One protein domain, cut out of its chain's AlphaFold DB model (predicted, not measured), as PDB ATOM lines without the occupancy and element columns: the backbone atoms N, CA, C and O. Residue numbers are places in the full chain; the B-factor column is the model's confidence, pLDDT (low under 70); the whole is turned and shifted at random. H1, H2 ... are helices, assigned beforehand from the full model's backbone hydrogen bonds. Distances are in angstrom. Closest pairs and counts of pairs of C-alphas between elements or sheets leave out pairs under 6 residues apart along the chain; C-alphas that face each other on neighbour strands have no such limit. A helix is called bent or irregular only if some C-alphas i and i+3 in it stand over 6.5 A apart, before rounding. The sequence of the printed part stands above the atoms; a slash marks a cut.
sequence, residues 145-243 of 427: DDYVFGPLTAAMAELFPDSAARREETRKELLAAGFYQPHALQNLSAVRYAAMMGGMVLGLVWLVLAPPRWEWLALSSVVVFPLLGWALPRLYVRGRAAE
ATOM      1  N   ASP A 145     173.479 137.726 239.288       62.16
ATOM      2  CA  ASP A 145     174.037 137.630 240.644       62.16
ATOM      3  C   ASP A 145     175.299 136.740 240.725       62.16
ATOM      4  O   ASP A 145     176.103 136.905 241.640       62.16
ATOM      5  N   ASP A 146     175.504 135.824 239.768       62.72
ATOM      6  CA  ASP A 146     176.639 134.880 239.734       62.72
ATOM      7  C   ASP A 146     177.985 135.512 239.298       62.72
ATOM      8  O   ASP A 146     179.017 134.830 239.271       62.72
ATOM      9  N   TYR A 147     178.016 136.796 238.925       70.44
ATOM     10  CA  TYR A 147     179.226 137.462 238.431       70.44
ATOM     11  C   TYR A 147     180.191 137.893 239.551       70.44
ATOM     12  O   TYR A 147     179.887 138.795 240.332       70.44
ATOM     13  N   VAL A 148     181.426 137.375 239.532       65.31
ATOM     14  CA  VAL A 148     182.491 137.659 240.530       65.31
ATOM     15  C   VAL A 148     182.812 139.157 240.689       65.31
ATOM     16  O   VAL A 148     183.196 139.586 241.776       65.31
ATOM     17  N   PHE A 149     182.618 139.972 239.644       65.38
ATOM     18  CA  PHE A 149     182.783 141.433 239.684       65.38
ATOM     19  C   PHE A 149     181.519 142.188 239.217       65.38
ATOM     20  O   PHE A 149     181.593 143.351 238.807       65.38
ATOM     21  N   GLY A 150     180.348 141.541 239.250       74.50
ATOM     22  CA  GLY A 150     179.111 142.094 238.694       74.50
ATOM     23  C   GLY A 150     179.222 142.371 237.179       74.50
ATOM     24  O   GLY A 150     179.931 141.651 236.474       74.50
ATOM     25  N   PRO A 151     178.589 143.434 236.643       69.81
ATOM     26  CA  PRO A 151     178.568 143.699 235.197       69.81
ATOM     27  C   PRO A 151     179.949 143.986 234.581       69.81
ATOM     28  O   PRO A 151     180.105 143.895 233.365       69.81
ATOM     29  N   LEU A 152     180.974 144.285 235.392       61.06
ATOM     30  CA  LEU A 152     182.358 144.401 234.916       61.06
ATOM     31  C   LEU A 152     182.903 143.065 234.389       61.06
ATOM     32  O   LEU A 152     183.721 143.077 233.473       61.06
ATOM     33  N   THR A 153     182.425 141.926 234.903       68.31
ATOM     34  CA  THR A 153     182.823 140.599 234.411       68.31
ATOM     35  C   THR A 153     182.485 140.420 232.926       68.31
ATOM     36  O   THR A 153     183.306 139.887 232.183       68.31
ATOM     37  N   ALA A 154     181.324 140.902 232.471       62.78
ATOM     38  CA  ALA A 154     180.923 140.816 231.065       62.78
ATOM     39  C   ALA A 154     181.835 141.666 230.161       62.78
ATOM     40  O   ALA A 154     182.421 141.141 229.217       62.78
ATOM     41  N   ALA A 155     182.050 142.939 230.513       62.91
ATOM     42  CA  ALA A 155     182.924 143.844 229.756       62.91
ATOM     43  C   ALA A 155     184.391 143.366 229.707       62.91
ATOM     44  O   ALA A 155     185.072 143.523 228.696       62.91
ATOM     45  N   MET A 156     184.886 142.741 230.782       59.19
ATOM     46  CA  MET A 156     186.213 142.116 230.794       59.19
ATOM     47  C   MET A 156     186.277 140.843 229.938       59.19
ATOM     48  O   MET A 156     187.309 140.579 229.328       59.19
ATOM     49  N   ALA A 157     185.201 140.057 229.865       62.12
ATOM     50  CA  ALA A 157     185.147 138.871 229.011       62.12
ATOM     51  C   ALA A 157     185.071 139.220 227.512       62.12
ATOM     52  O   ALA A 157     185.635 138.498 226.696       62.12
ATOM     53  N   GLU A 158     184.420 140.329 227.156       68.81
ATOM     54  CA  GLU A 158     184.276 140.807 225.771       68.81
ATOM     55  C   GLU A 158     185.590 141.355 225.178       68.81
ATOM     56  O   GLU A 158     185.822 141.261 223.972       68.81
ATOM     57  N   LEU A 159     186.502 141.839 226.030       62.06
ATOM     58  CA  LEU A 159     187.806 142.405 225.652       62.06
ATOM     59  C   LEU A 159     188.760 141.435 224.925       62.06
ATOM     60  O   LEU A 159     189.688 141.896 224.263       62.06
ATOM     61  N   PHE A 160     188.545 140.116 225.014       56.62
ATOM     62  CA  PHE A 160     189.189 139.124 224.144       56.62
ATOM     63  C   PHE A 160     188.156 138.086 223.671       56.62
ATOM     64  O   PHE A 160     187.793 137.195 224.446       56.62
ATOM     65  N   PRO A 161     187.725 138.120 222.397       57.91
ATOM     66  CA  PRO A 161     186.883 137.073 221.832       57.91
ATOM     67  C   PRO A 161     187.695 135.783 221.608       57.91
ATOM     68  O   PRO A 161     188.203 135.529 220.515       57.91
ATOM     69  N   ASP A 162     187.801 134.941 222.643       63.41
ATOM     70  CA  ASP A 162     188.326 133.574 222.510       63.41
ATOM     71  C   ASP A 162     187.538 132.817 221.420       63.41
ATOM     72  O   ASP A 162     186.301 132.892 221.333       63.41
ATOM     73  N   SER A 163     188.250 132.051 220.587       71.06
ATOM     74  CA  SER A 163     187.629 131.268 219.514       71.06
ATOM     75  C   SER A 163     186.610 130.274 220.085       71.06
ATOM     76  O   SER A 163     186.769 129.772 221.199       71.06
ATOM     77  N   ALA A 164     185.541 129.981 219.334       72.19
ATOM     78  CA  ALA A 164     184.436 129.151 219.828       72.19
ATOM     79  C   ALA A 164     184.915 127.789 220.375       72.19
ATOM     80  O   ALA A 164     184.502 127.377 221.457       72.19
ATOM     81  N   ALA A 165     185.876 127.157 219.688       74.06
ATOM     82  CA  ALA A 165     186.509 125.913 220.126       74.06
ATOM     83  C   ALA A 165     187.270 126.048 221.462       74.06
ATOM     84  O   ALA A 165     187.155 125.173 222.317       74.06
ATOM     85  N   ARG A 166     188.006 127.147 221.689       75.75
ATOM     86  CA  ARG A 166     188.738 127.381 222.950       75.75
ATOM     87  C   ARG A 166     187.813 127.770 224.106       75.75
ATOM     88  O   ARG A 166     188.094 127.419 225.254       75.75
ATOM     89  N   ARG A 167     186.685 128.431 223.825       77.94
ATOM     90  CA  ARG A 167     185.622 128.616 224.826       77.94
ATOM     91  C   ARG A 167     185.033 127.275 225.258       77.94
ATOM     92  O   ARG A 167     184.872 127.067 226.453       77.94
ATOM     93  N   GLU A 168     184.803 126.346 224.331       79.19
ATOM     94  CA  GLU A 168     184.327 124.997 224.668       79.19
ATOM     95  C   GLU A 168     185.380 124.153 225.416       79.19
ATOM     96  O   GLU A 168     185.056 123.561 226.441       79.19
ATOM     97  N   GLU A 169     186.656 124.177 225.001       81.50
ATOM     98  CA  GLU A 169     187.790 123.586 225.750       81.50
ATOM     99  C   GLU A 169     187.796 124.077 227.215       81.50
ATOM    100  O   GLU A 169     187.835 123.289 228.161       81.50
ATOM    101  N   THR A 170     187.685 125.394 227.405       81.06
ATOM    102  CA  THR A 170     187.711 126.033 228.729       81.06
ATOM    103  C   THR A 170     186.434 125.759 229.534       81.06
ATOM    104  O   THR A 170     186.506 125.599 230.753       81.06
ATOM    105  N   ARG A 171     185.269 125.653 228.878       81.81
ATOM    106  CA  ARG A 171     183.999 125.253 229.507       81.81
ATOM    107  C   ARG A 171     184.099 123.829 230.059       81.81
ATOM    108  O   ARG A 171     183.698 123.605 231.199       81.81
ATOM    109  N   LYS A 172     184.702 122.892 229.317       82.38
ATOM    110  CA  LYS A 172     184.953 121.520 229.794       82.38
ATOM    111  C   LYS A 172     185.937 121.478 230.970       82.38
ATOM    112  O   LYS A 172     185.641 120.816 231.961       82.38
ATOM    113  N   GLU A 173     187.036 122.245 230.934       82.62
ATOM    114  CA  GLU A 173     187.946 122.392 232.094       82.62
ATOM    115  C   GLU A 173     187.211 122.893 233.356       82.62
ATOM    116  O   GLU A 173     187.453 122.396 234.458       82.62
ATOM    117  N   LEU A 174     186.287 123.849 233.206       85.00
ATOM    118  CA  LEU A 174     185.494 124.404 234.310       85.00
ATOM    119  C   LEU A 174     184.427 123.437 234.845       85.00
ATOM    120  O   LEU A 174     184.246 123.358 236.061       85.00
ATOM    121  N   LEU A 175     183.757 122.681 233.970       84.50
ATOM    122  CA  LEU A 175     182.788 121.657 234.370       84.50
ATOM    123  C   LEU A 175     183.467 120.498 235.115       84.50
ATOM    124  O   LEU A 175     182.969 120.096 236.163       84.50
ATOM    125  N   ALA A 176     184.645 120.048 234.673       82.25
ATOM    126  CA  ALA A 176     185.431 119.031 235.383       82.25
ATOM    127  C   ALA A 176     185.933 119.512 236.767       82.25
ATOM    128  O   ALA A 176     186.013 118.735 237.718       82.25
ATOM    129  N   ALA A 177     186.212 120.813 236.922       84.38
ATOM    130  CA  ALA A 177     186.476 121.440 238.224       84.38
ATOM    131  C   ALA A 177     185.208 121.650 239.092       84.38
ATOM    132  O   ALA A 177     185.312 122.004 240.277       84.38
ATOM    133  N   GLY A 178     184.020 121.422 238.522       81.44
ATOM    134  CA  GLY A 178     182.717 121.569 239.168       81.44
ATOM    135  C   GLY A 178     182.238 123.013 239.332       81.44
ATOM    136  O   GLY A 178     181.567 123.325 240.317       81.44
ATOM    137  N   PHE A 179     182.587 123.907 238.401       82.62
ATOM    138  CA  PHE A 179     182.023 125.257 238.318       82.62
ATOM    139  C   PHE A 179     180.831 125.273 237.347       82.62
ATOM    140  O   PHE A 179     180.964 125.637 236.183       82.62
ATOM    141  N   TYR A 180     179.655 124.874 237.837       75.81
ATOM    142  CA  TYR A 180     178.426 124.729 237.034       75.81
ATOM    143  C   TYR A 180     177.647 126.042 236.791       75.81
ATOM    144  O   TYR A 180     176.566 126.002 236.207       75.81
ATOM    145  N   GLN A 181     178.140 127.194 237.264       77.25
ATOM    146  CA  GLN A 181     177.469 128.490 237.076       77.25
ATOM    147  C   GLN A 181     177.418 128.869 235.582       77.25
ATOM    148  O   GLN A 181     178.442 128.722 234.907       77.25
ATOM    149  N   PRO A 182     176.313 129.455 235.068       70.50
ATOM    150  CA  PRO A 182     176.234 129.939 233.683       70.50
ATOM    151  C   PRO A 182     177.407 130.858 233.315       70.50
ATOM    152  O   PRO A 182     178.022 130.733 232.260       70.50
ATOM    153  N   HIS A 183     177.788 131.736 234.241       72.69
ATOM    154  CA  HIS A 183     178.833 132.736 234.038       72.69
ATOM    155  C   HIS A 183     180.251 132.251 234.401       72.69
ATOM    156  O   HIS A 183     181.182 133.056 234.408       72.69
ATOM    157  N   ALA A 184     180.473 130.953 234.664       78.06
ATOM    158  CA  ALA A 184     181.770 130.420 235.110       78.06
ATOM    159  C   ALA A 184     182.945 130.763 234.169       78.06
ATOM    160  O   ALA A 184     184.031 131.118 234.632       78.06
ATOM    161  N   LEU A 185     182.730 130.719 232.849       79.31
ATOM    162  CA  LEU A 185     183.755 131.053 231.850       79.31
ATOM    163  C   LEU A 185     184.116 132.547 231.855       79.31
ATOM    164  O   LEU A 185     185.286 132.907 231.718       79.31
ATOM    165  N   GLN A 186     183.121 133.409 232.065       79.56
ATOM    166  CA  GLN A 186     183.285 134.863 232.136       79.56
ATOM    167  C   GLN A 186     183.922 135.263 233.482       79.56
ATOM    168  O   GLN A 186     184.822 136.099 233.529       79.56
ATOM    169  N   ASN A 187     183.553 134.584 234.572       80.88
ATOM    170  CA  ASN A 187     184.212 134.697 235.873       80.88
ATOM    171  C   ASN A 187     185.702 134.315 235.789       80.88
ATOM    172  O   ASN A 187     186.546 135.050 236.300       80.88
ATOM    173  N   LEU A 188     186.054 133.219 235.100       83.19
ATOM    174  CA  LEU A 188     187.455 132.817 234.918       83.19
ATOM    175  C   LEU A 188     188.262 133.841 234.102       83.19
ATOM    176  O   LEU A 188     189.407 134.123 234.461       83.19
ATOM    177  N   SER A 189     187.710 134.400 233.019       80.44
ATOM    178  CA  SER A 189     188.420 135.420 232.237       80.44
ATOM    179  C   SER A 189     188.620 136.706 233.048       80.44
ATOM    180  O   SER A 189     189.752 137.181 233.146       80.44
ATOM    181  N   ALA A 190     187.591 137.202 233.741       79.62
ATOM    182  CA  ALA A 190     187.710 138.374 234.609       79.62
ATOM    183  C   ALA A 190     188.717 138.175 235.761       79.62
ATOM    184  O   ALA A 190     189.525 139.065 236.027       79.62
ATOM    185  N   VAL A 191     188.760 136.991 236.390       84.12
ATOM    186  CA  VAL A 191     189.784 136.657 237.401       84.12
ATOM    187  C   VAL A 191     191.194 136.647 236.796       84.12
ATOM    188  O   VAL A 191     192.126 137.140 237.431       84.12
ATOM    189  N   ARG A 192     191.371 136.162 235.558       85.06
ATOM    190  CA  ARG A 192     192.665 136.210 234.848       85.06
ATOM    191  C   ARG A 192     193.104 137.643 234.537       85.06
ATOM    192  O   ARG A 192     194.285 137.941 234.705       85.06
ATOM    193  N   TYR A 193     192.193 138.551 234.177       82.19
ATOM    194  CA  TYR A 193     192.529 139.975 234.019       82.19
ATOM    195  C   TYR A 193     192.851 140.657 235.348       82.19
ATOM    196  O   TYR A 193     193.842 141.381 235.427       82.19
ATOM    197  N   ALA A 194     192.073 140.400 236.402       83.31
ATOM    198  CA  ALA A 194     192.346 140.930 237.737       83.31
ATOM    199  C   ALA A 194     193.723 140.473 238.255       83.31
ATOM    200  O   ALA A 194     194.495 141.287 238.762       83.31
ATOM    201  N   ALA A 195     194.073 139.198 238.058       85.12
ATOM    202  CA  ALA A 195     195.372 138.645 238.429       85.12
ATOM    203  C   ALA A 195     196.526 139.170 237.549       85.12
ATOM    204  O   ALA A 195     197.598 139.469 238.073       85.12
ATOM    205  N   MET A 196     196.320 139.351 236.239       87.88
ATOM    206  CA  MET A 196     197.316 139.949 235.336       87.88
ATOM    207  C   MET A 196     197.580 141.429 235.662       87.88
ATOM    208  O   MET A 196     198.737 141.846 235.728       87.88
ATOM    209  N   MET A 197     196.530 142.221 235.912       85.56
ATOM    210  CA  MET A 197     196.647 143.626 236.327       85.56
ATOM    211  C   MET A 197     197.269 143.757 237.721       85.56
ATOM    212  O   MET A 197     198.168 144.574 237.913       85.56
ATOM    213  N   GLY A 198     196.866 142.910 238.674       87.19
ATOM    214  CA  GLY A 198     197.505 142.819 239.988       87.19
ATOM    215  C   GLY A 198     198.992 142.474 239.881       87.19
ATOM    216  O   GLY A 198     199.819 143.136 240.501       87.19
ATOM    217  N   GLY A 199     199.348 141.514 239.023       87.75
ATOM    218  CA  GLY A 199     200.734 141.170 238.702       87.75
ATOM    219  C   GLY A 199     201.522 142.336 238.097       87.75
ATOM    220  O   GLY A 199     202.657 142.574 238.500       87.75
ATOM    221  N   MET A 200     200.922 143.118 237.194       87.75
ATOM    222  CA  MET A 200     201.558 144.311 236.616       87.75
ATOM    223  C   MET A 200     201.831 145.384 237.678       87.75
ATOM    224  O   MET A 200     202.935 145.924 237.742       87.75
ATOM    225  N   VAL A 201     200.861 145.655 238.558       88.25
ATOM    226  CA  VAL A 201     201.044 146.598 239.675       88.25
ATOM    227  C   VAL A 201     202.114 146.092 240.648       88.25
ATOM    228  O   VAL A 201     202.977 146.870 241.045       88.25
ATOM    229  N   LEU A 202     202.123 144.798 240.986       87.75
ATOM    230  CA  LEU A 202     203.140 144.198 241.857       87.75
ATOM    231  C   LEU A 202     204.548 144.263 241.249       87.75
ATOM    232  O   LEU A 202     205.483 144.647 241.949       87.75
ATOM    233  N   GLY A 203     204.707 143.964 239.956       87.31
ATOM    234  CA  GLY A 203     205.986 144.089 239.251       87.31
ATOM    235  C   GLY A 203     206.481 145.533 239.166       87.31
ATOM    236  O   GLY A 203     207.659 145.797 239.396       87.31
ATOM    237  N   LEU A 204     205.585 146.497 238.934       86.38
ATOM    238  CA  LEU A 204     205.939 147.918 238.928       86.38
ATOM    239  C   LEU A 204     206.303 148.432 240.334       86.38
ATOM    240  O   LEU A 204     207.260 149.189 240.479       86.38
ATOM    241  N   VAL A 205     205.605 147.986 241.384       87.88
ATOM    242  CA  VAL A 205     205.974 148.278 242.782       87.88
ATOM    243  C   VAL A 205     207.328 147.649 243.130       87.88
ATOM    244  O   VAL A 205     208.171 148.321 243.723       87.88
ATOM    245  N   TRP A 206     207.584 146.405 242.717       84.88
ATOM    246  CA  TRP A 206     208.867 145.732 242.929       84.88
ATOM    247  C   TRP A 206     210.021 146.452 242.219       84.88
ATOM    248  O   TRP A 206     211.037 146.736 242.851       84.88
ATOM    249  N   LEU A 207     209.837 146.852 240.955       85.88
ATOM    250  CA  LEU A 207     210.791 147.676 240.200       85.88
ATOM    251  C   LEU A 207     211.139 148.991 240.921       85.88
ATOM    252  O   LEU A 207     212.275 149.457 240.861       85.88
ATOM    253  N   VAL A 208     210.168 149.594 241.611       83.12
ATOM    254  CA  VAL A 208     210.331 150.866 242.331       83.12
ATOM    255  C   VAL A 208     210.992 150.696 243.710       83.12
ATOM    256  O   VAL A 208     211.656 151.626 244.177       83.12
ATOM    257  N   LEU A 209     210.842 149.531 244.351       85.44
ATOM    258  CA  LEU A 209     211.428 149.205 245.661       85.44
ATOM    259  C   LEU A 209     212.807 148.522 245.578       85.44
ATOM    260  O   LEU A 209     213.550 148.547 246.561       85.44
ATOM    261  N   ALA A 210     213.154 147.907 244.445       83.69
ATOM    262  CA  ALA A 210     214.394 147.154 244.292       83.69
ATOM    263  C   ALA A 210     215.657 148.045 244.394       83.69
ATOM    264  O   ALA A 210     215.707 149.130 243.807       83.69
ATOM    265  N   PRO A 211     216.715 147.604 245.106       84.50
ATOM    266  CA  PRO A 211     217.979 148.332 245.171       84.50
ATOM    267  C   PRO A 211     218.802 148.156 243.873       84.50
ATOM    268  O   PRO A 211     218.770 147.064 243.300       84.50
ATOM    269  N   PRO A 212     219.624 149.150 243.462       80.62
ATOM    270  CA  PRO A 212     220.320 149.171 242.161       80.62
ATOM    271  C   PRO A 212     221.090 147.896 241.787       80.62
ATOM    272  O   PRO A 212     221.077 147.451 240.645       80.62
ATOM    273  N   ARG A 213     221.687 147.224 242.783       82.56
ATOM    274  CA  ARG A 213     222.378 145.927 242.624       82.56
ATOM    275  C   ARG A 213     221.558 144.830 241.926       82.56
ATOM    276  O   ARG A 213     222.144 143.864 241.450       82.56
ATOM    277  N   TRP A 214     220.228 144.933 241.911       84.50
ATOM    278  CA  TRP A 214     219.296 143.941 241.361       84.50
ATOM    279  C   TRP A 214     218.452 144.485 240.190       84.50
ATOM    280  O   TRP A 214     217.407 143.918 239.887       84.50
ATOM    281  N   GLU A 215     218.882 145.549 239.500       80.81
ATOM    282  CA  GLU A 215     218.115 146.190 238.410       80.81
ATOM    283  C   GLU A 215     217.626 145.228 237.309       80.81
ATOM    284  O   GLU A 215     216.494 145.354 236.848       80.81
ATOM    285  N   TRP A 216     218.407 144.209 236.942       82.19
ATOM    286  CA  TRP A 216     218.005 143.201 235.947       82.19
ATOM    287  C   TRP A 216     216.881 142.265 236.439       82.19
ATOM    288  O   TRP A 216     215.970 141.942 235.676       82.19
ATOM    289  N   LEU A 217     216.892 141.886 237.724       82.44
ATOM    290  CA  LEU A 217     215.807 141.144 238.390       82.44
ATOM    291  C   LEU A 217     214.571 142.028 238.613       82.44
ATOM    292  O   LEU A 217     213.434 141.561 238.565       82.44
ATOM    293  N   ALA A 218     214.789 143.317 238.864       84.38
ATOM    294  CA  ALA A 218     213.731 144.302 239.017       84.38
ATOM    295  C   ALA A 218     212.989 144.520 237.687       84.38
ATOM    296  O   ALA A 218     211.759 144.507 237.658       84.38
ATOM    297  N   LEU A 219     213.727 144.635 236.579       84.94
ATOM    298  CA  LEU A 219     213.173 144.813 235.238       84.94
ATOM    299  C   LEU A 219     212.428 143.562 234.745       84.94
ATOM    300  O   LEU A 219     211.319 143.682 234.225       84.94
ATOM    301  N   SER A 220     212.979 142.359 234.954       85.75
ATOM    302  CA  SER A 220     212.306 141.113 234.551       85.75
ATOM    303  C   SER A 220     210.995 140.876 235.308       85.75
ATOM    304  O   SER A 220     210.047 140.335 234.734       85.75
ATOM    305  N   SER A 221     210.883 141.353 236.554       85.69
ATOM    306  CA  SER A 221     209.664 141.230 237.366       85.69
ATOM    307  C   SER A 221     208.413 141.827 236.699       85.69
ATOM    308  O   SER A 221     207.324 141.269 236.836       85.69
ATOM    309  N   VAL A 222     208.572 142.897 235.905       86.69
ATOM    310  CA  VAL A 222     207.481 143.569 235.175       86.69
ATOM    311  C   VAL A 222     206.867 142.663 234.103       86.69
ATOM    312  O   VAL A 222     205.692 142.803 233.786       86.69
ATOM    313  N   VAL A 223     207.627 141.699 233.574       87.75
ATOM    314  CA  VAL A 223     207.136 140.690 232.619       87.75
ATOM    315  C   VAL A 223     206.678 139.424 233.348       87.75
ATOM    316  O   VAL A 223     205.640 138.850 233.023       87.75
ATOM    317  N   VAL A 224     207.432 138.996 234.366       88.75
ATOM    318  CA  VAL A 224     207.204 137.736 235.089       88.75
ATOM    319  C   VAL A 224     205.921 137.771 235.927       88.75
ATOM    320  O   VAL A 224     205.144 136.817 235.867       88.75
ATOM    321  N   PHE A 225     205.641 138.845 236.676       87.94
ATOM    322  CA  PHE A 225     204.451 138.889 237.538       87.94
ATOM    323  C   PHE A 225     203.112 138.888 236.764       87.94
ATOM    324  O   PHE A 225     202.239 138.104 237.145       87.94
ATOM    325  N   PRO A 226     202.912 139.657 235.670       87.25
ATOM    326  CA  PRO A 226     201.720 139.523 234.824       87.25
ATOM    327  C   PRO A 226     201.567 138.130 234.207       87.25
ATOM    328  O   PRO A 226     200.454 137.605 234.152       87.25
ATOM    329  N   LEU A 227     202.674 137.515 233.771       88.31
ATOM    330  CA  LEU A 227     202.669 136.187 233.156       88.31
ATOM    331  C   LEU A 227     202.245 135.102 234.161       88.31
ATOM    332  O   LEU A 227     201.401 134.264 233.838       88.31
ATOM    333  N   LEU A 228     202.755 135.159 235.399       87.50
ATOM    334  CA  LEU A 228     202.278 134.310 236.496       87.50
ATOM    335  C   LEU A 228     200.803 134.584 236.814       87.50
ATOM    336  O   LEU A 228     200.038 133.633 236.947       87.50
ATOM    337  N   GLY A 229     200.388 135.853 236.887       87.06
ATOM    338  CA  GLY A 229     198.997 136.244 237.148       87.06
ATOM    339  C   GLY A 229     198.006 135.693 236.113       87.06
ATOM    340  O   GLY A 229     196.920 135.249 236.473       87.06
ATOM    341  N   TRP A 230     198.397 135.636 234.840       86.19
ATOM    342  CA  TRP A 230     197.596 135.037 233.767       86.19
ATOM    343  C   TRP A 230     197.541 133.501 233.830       86.19
ATOM    344  O   TRP A 230     196.505 132.903 233.515       86.19
ATOM    345  N   ALA A 231     198.639 132.852 234.235       86.31
ATOM    346  CA  ALA A 231     198.761 131.394 234.284       86.31
ATOM    347  C   ALA A 231     198.129 130.759 235.539       86.31
ATOM    348  O   ALA A 231     197.485 129.710 235.438       86.31
ATOM    349  N   LEU A 232     198.280 131.396 236.707       88.12
ATOM    350  CA  LEU A 232     197.859 130.880 238.017       88.12
ATOM    351  C   LEU A 232     196.390 130.418 238.063       88.12
ATOM    352  O   LEU A 232     196.160 129.279 238.473       88.12
ATOM    353  N   PRO A 233     195.394 131.206 237.604       87.50
ATOM    354  CA  PRO A 233     193.995 130.785 237.650       87.50
ATOM    355  C   PRO A 233     193.706 129.547 236.792       87.50
ATOM    356  O   PRO A 233     192.940 128.682 237.214       87.50
ATOM    357  N   ARG A 234     194.344 129.406 235.615       86.69
ATOM    358  CA  ARG A 234     194.163 128.210 234.768       86.69
ATOM    359  C   ARG A 234     194.828 126.982 235.388       86.69
ATOM    360  O   ARG A 234     194.253 125.899 235.343       86.69
ATOM    361  N   LEU A 235     196.006 127.142 235.997       86.44
ATOM    362  CA  LEU A 235     196.673 126.063 236.734       86.44
ATOM    363  C   LEU A 235     195.843 125.609 237.945       86.44
ATOM    364  O   LEU A 235     195.699 124.407 238.151       86.44
ATOM    365  N   TYR A 236     195.231 126.539 238.687       88.69
ATOM    366  CA  TYR A 236     194.337 126.216 239.803       88.69
ATOM    367  C   TYR A 236     193.089 125.438 239.353       88.69
ATOM    368  O   TYR A 236     192.792 124.387 239.918       88.69
ATOM    369  N   VAL A 237     192.389 125.899 238.305       88.75
ATOM    370  CA  VAL A 237     191.215 125.192 237.751       88.75
ATOM    371  C   VAL A 237     191.593 123.785 237.277       88.75
ATOM    372  O   VAL A 237     190.913 122.826 237.633       88.75
ATOM    373  N   ARG A 238     192.706 123.637 236.547       87.69
ATOM    374  CA  ARG A 238     193.195 122.329 236.077       87.69
ATOM    375  C   ARG A 238     193.611 121.399 237.221       87.69
ATOM    376  O   ARG A 238     193.309 120.212 237.158       87.69
ATOM    377  N   GLY A 239     194.253 121.925 238.266       87.56
ATOM    378  CA  GLY A 239     194.590 121.168 239.474       87.56
ATOM    379  C   GLY A 239     193.341 120.639 240.178       87.56
ATOM    380  O   GLY A 239     193.224 119.436 240.393       87.56
ATOM    381  N   ARG A 240     192.361 121.516 240.428       88.94
ATOM    382  CA  ARG A 240     191.063 121.164 241.027       88.94
ATOM    383  C   ARG A 240     190.279 120.146 240.189       88.94
ATOM    384  O   ARG A 240     189.665 119.243 240.746       88.94
ATOM    385  N   ALA A 241     190.296 120.278 238.861       89.12
ATOM    386  CA  ALA A 241     189.679 119.309 237.955       89.12
ATOM    387  C   ALA A 241     190.355 117.932 238.051       89.12
ATOM    388  O   ALA A 241     189.667 116.923 238.174       89.12
ATOM    389  N   ALA A 242     191.691 117.878 238.048       88.88
ATOM    390  CA  ALA A 242     192.438 116.627 238.181       88.88
ATOM    391  C   ALA A 242     192.224 115.958 239.552       88.88
ATOM    392  O   ALA A 242     192.042 114.744 239.616       88.88
ATOM    393  N   GLU A 243     192.193 116.747 240.629       90.50
ATOM    394  CA  GLU A 243     191.913 116.292 241.994       90.50
ATOM    395  C   GLU A 243     190.522 115.647 242.091       90.50
ATOM    396  O   GLU A 243     190.428 114.472 242.453       90.50
TER     397      GLU A 243
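This is residues 145 to 243 of the 427 residues of the protein "Type II secretion system F family protein" of Schlesneria paludicola (UniProt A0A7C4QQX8). A long helical hairpin, H3 and H4, makes the length of the domain; at its open end, where H4 has kinked away from H3, H2 spans from H3 to H4. H1 crosses the first part of H3 at that same end. The 99 printed residues hold four named helices, H1 to H4 in order, and no named strand: all helix. The whole is loose, with a radius of gyration of the C-alphas of 16.0 A, and elongated, spanning 49 by 31 by 24 A.

H1, residues 152 to 158, touches residues 186 to 193 of H3, residues 184 to 209, about perpendicular at 80 degrees; the closest C-alphas, of Thr 153 and Ala 190, are 5.4 A apart. H2, residues 164 to 176, is apart from H1. It touches H3 about perpendicular at 89 degrees, closest at the C-alphas of Arg 171 and Leu 185, 6.3 A. H4, residues 212 to 243, touches H2 with residues 237 to 242, closest at the C-alphas of Ala 176 and Ala 241, 5.0 A; they run the same way at a steep tilt of 69.6 degrees, only just short of about perpendicular. H3, the hub, and H4 form a helical hairpin, opposite ways at a shallow tilt of 20 degrees, closest at the C-alphas of Gly 199 and Pro 226, 4.3 A. H1 and H4 are apart. Every O i to N i+4 pair is within hydrogen-bond range in H1, H2 and H3; in H4, 21 of 28 are.

H1, 10.0 A long, begins at C-alpha 152 (182.358, 144.401, 234.916). H2 is 18.6 A long and H3 36.7 A. H4, 43.5 A, ends at C-alpha 243 (191.913, 116.292, 241.994); it is irregular, with C-alphas 213 and 216 8.4 A apart, and has a kink of 43 degrees near residue 225.

The two C-alphas farthest apart, of Pro 182 and Arg 213, are 49.6 A apart. The printed part has no cut and no long link. The model's pLDDT is under 70 at residues 145 to 146, 148 to 149 and 151 to 162.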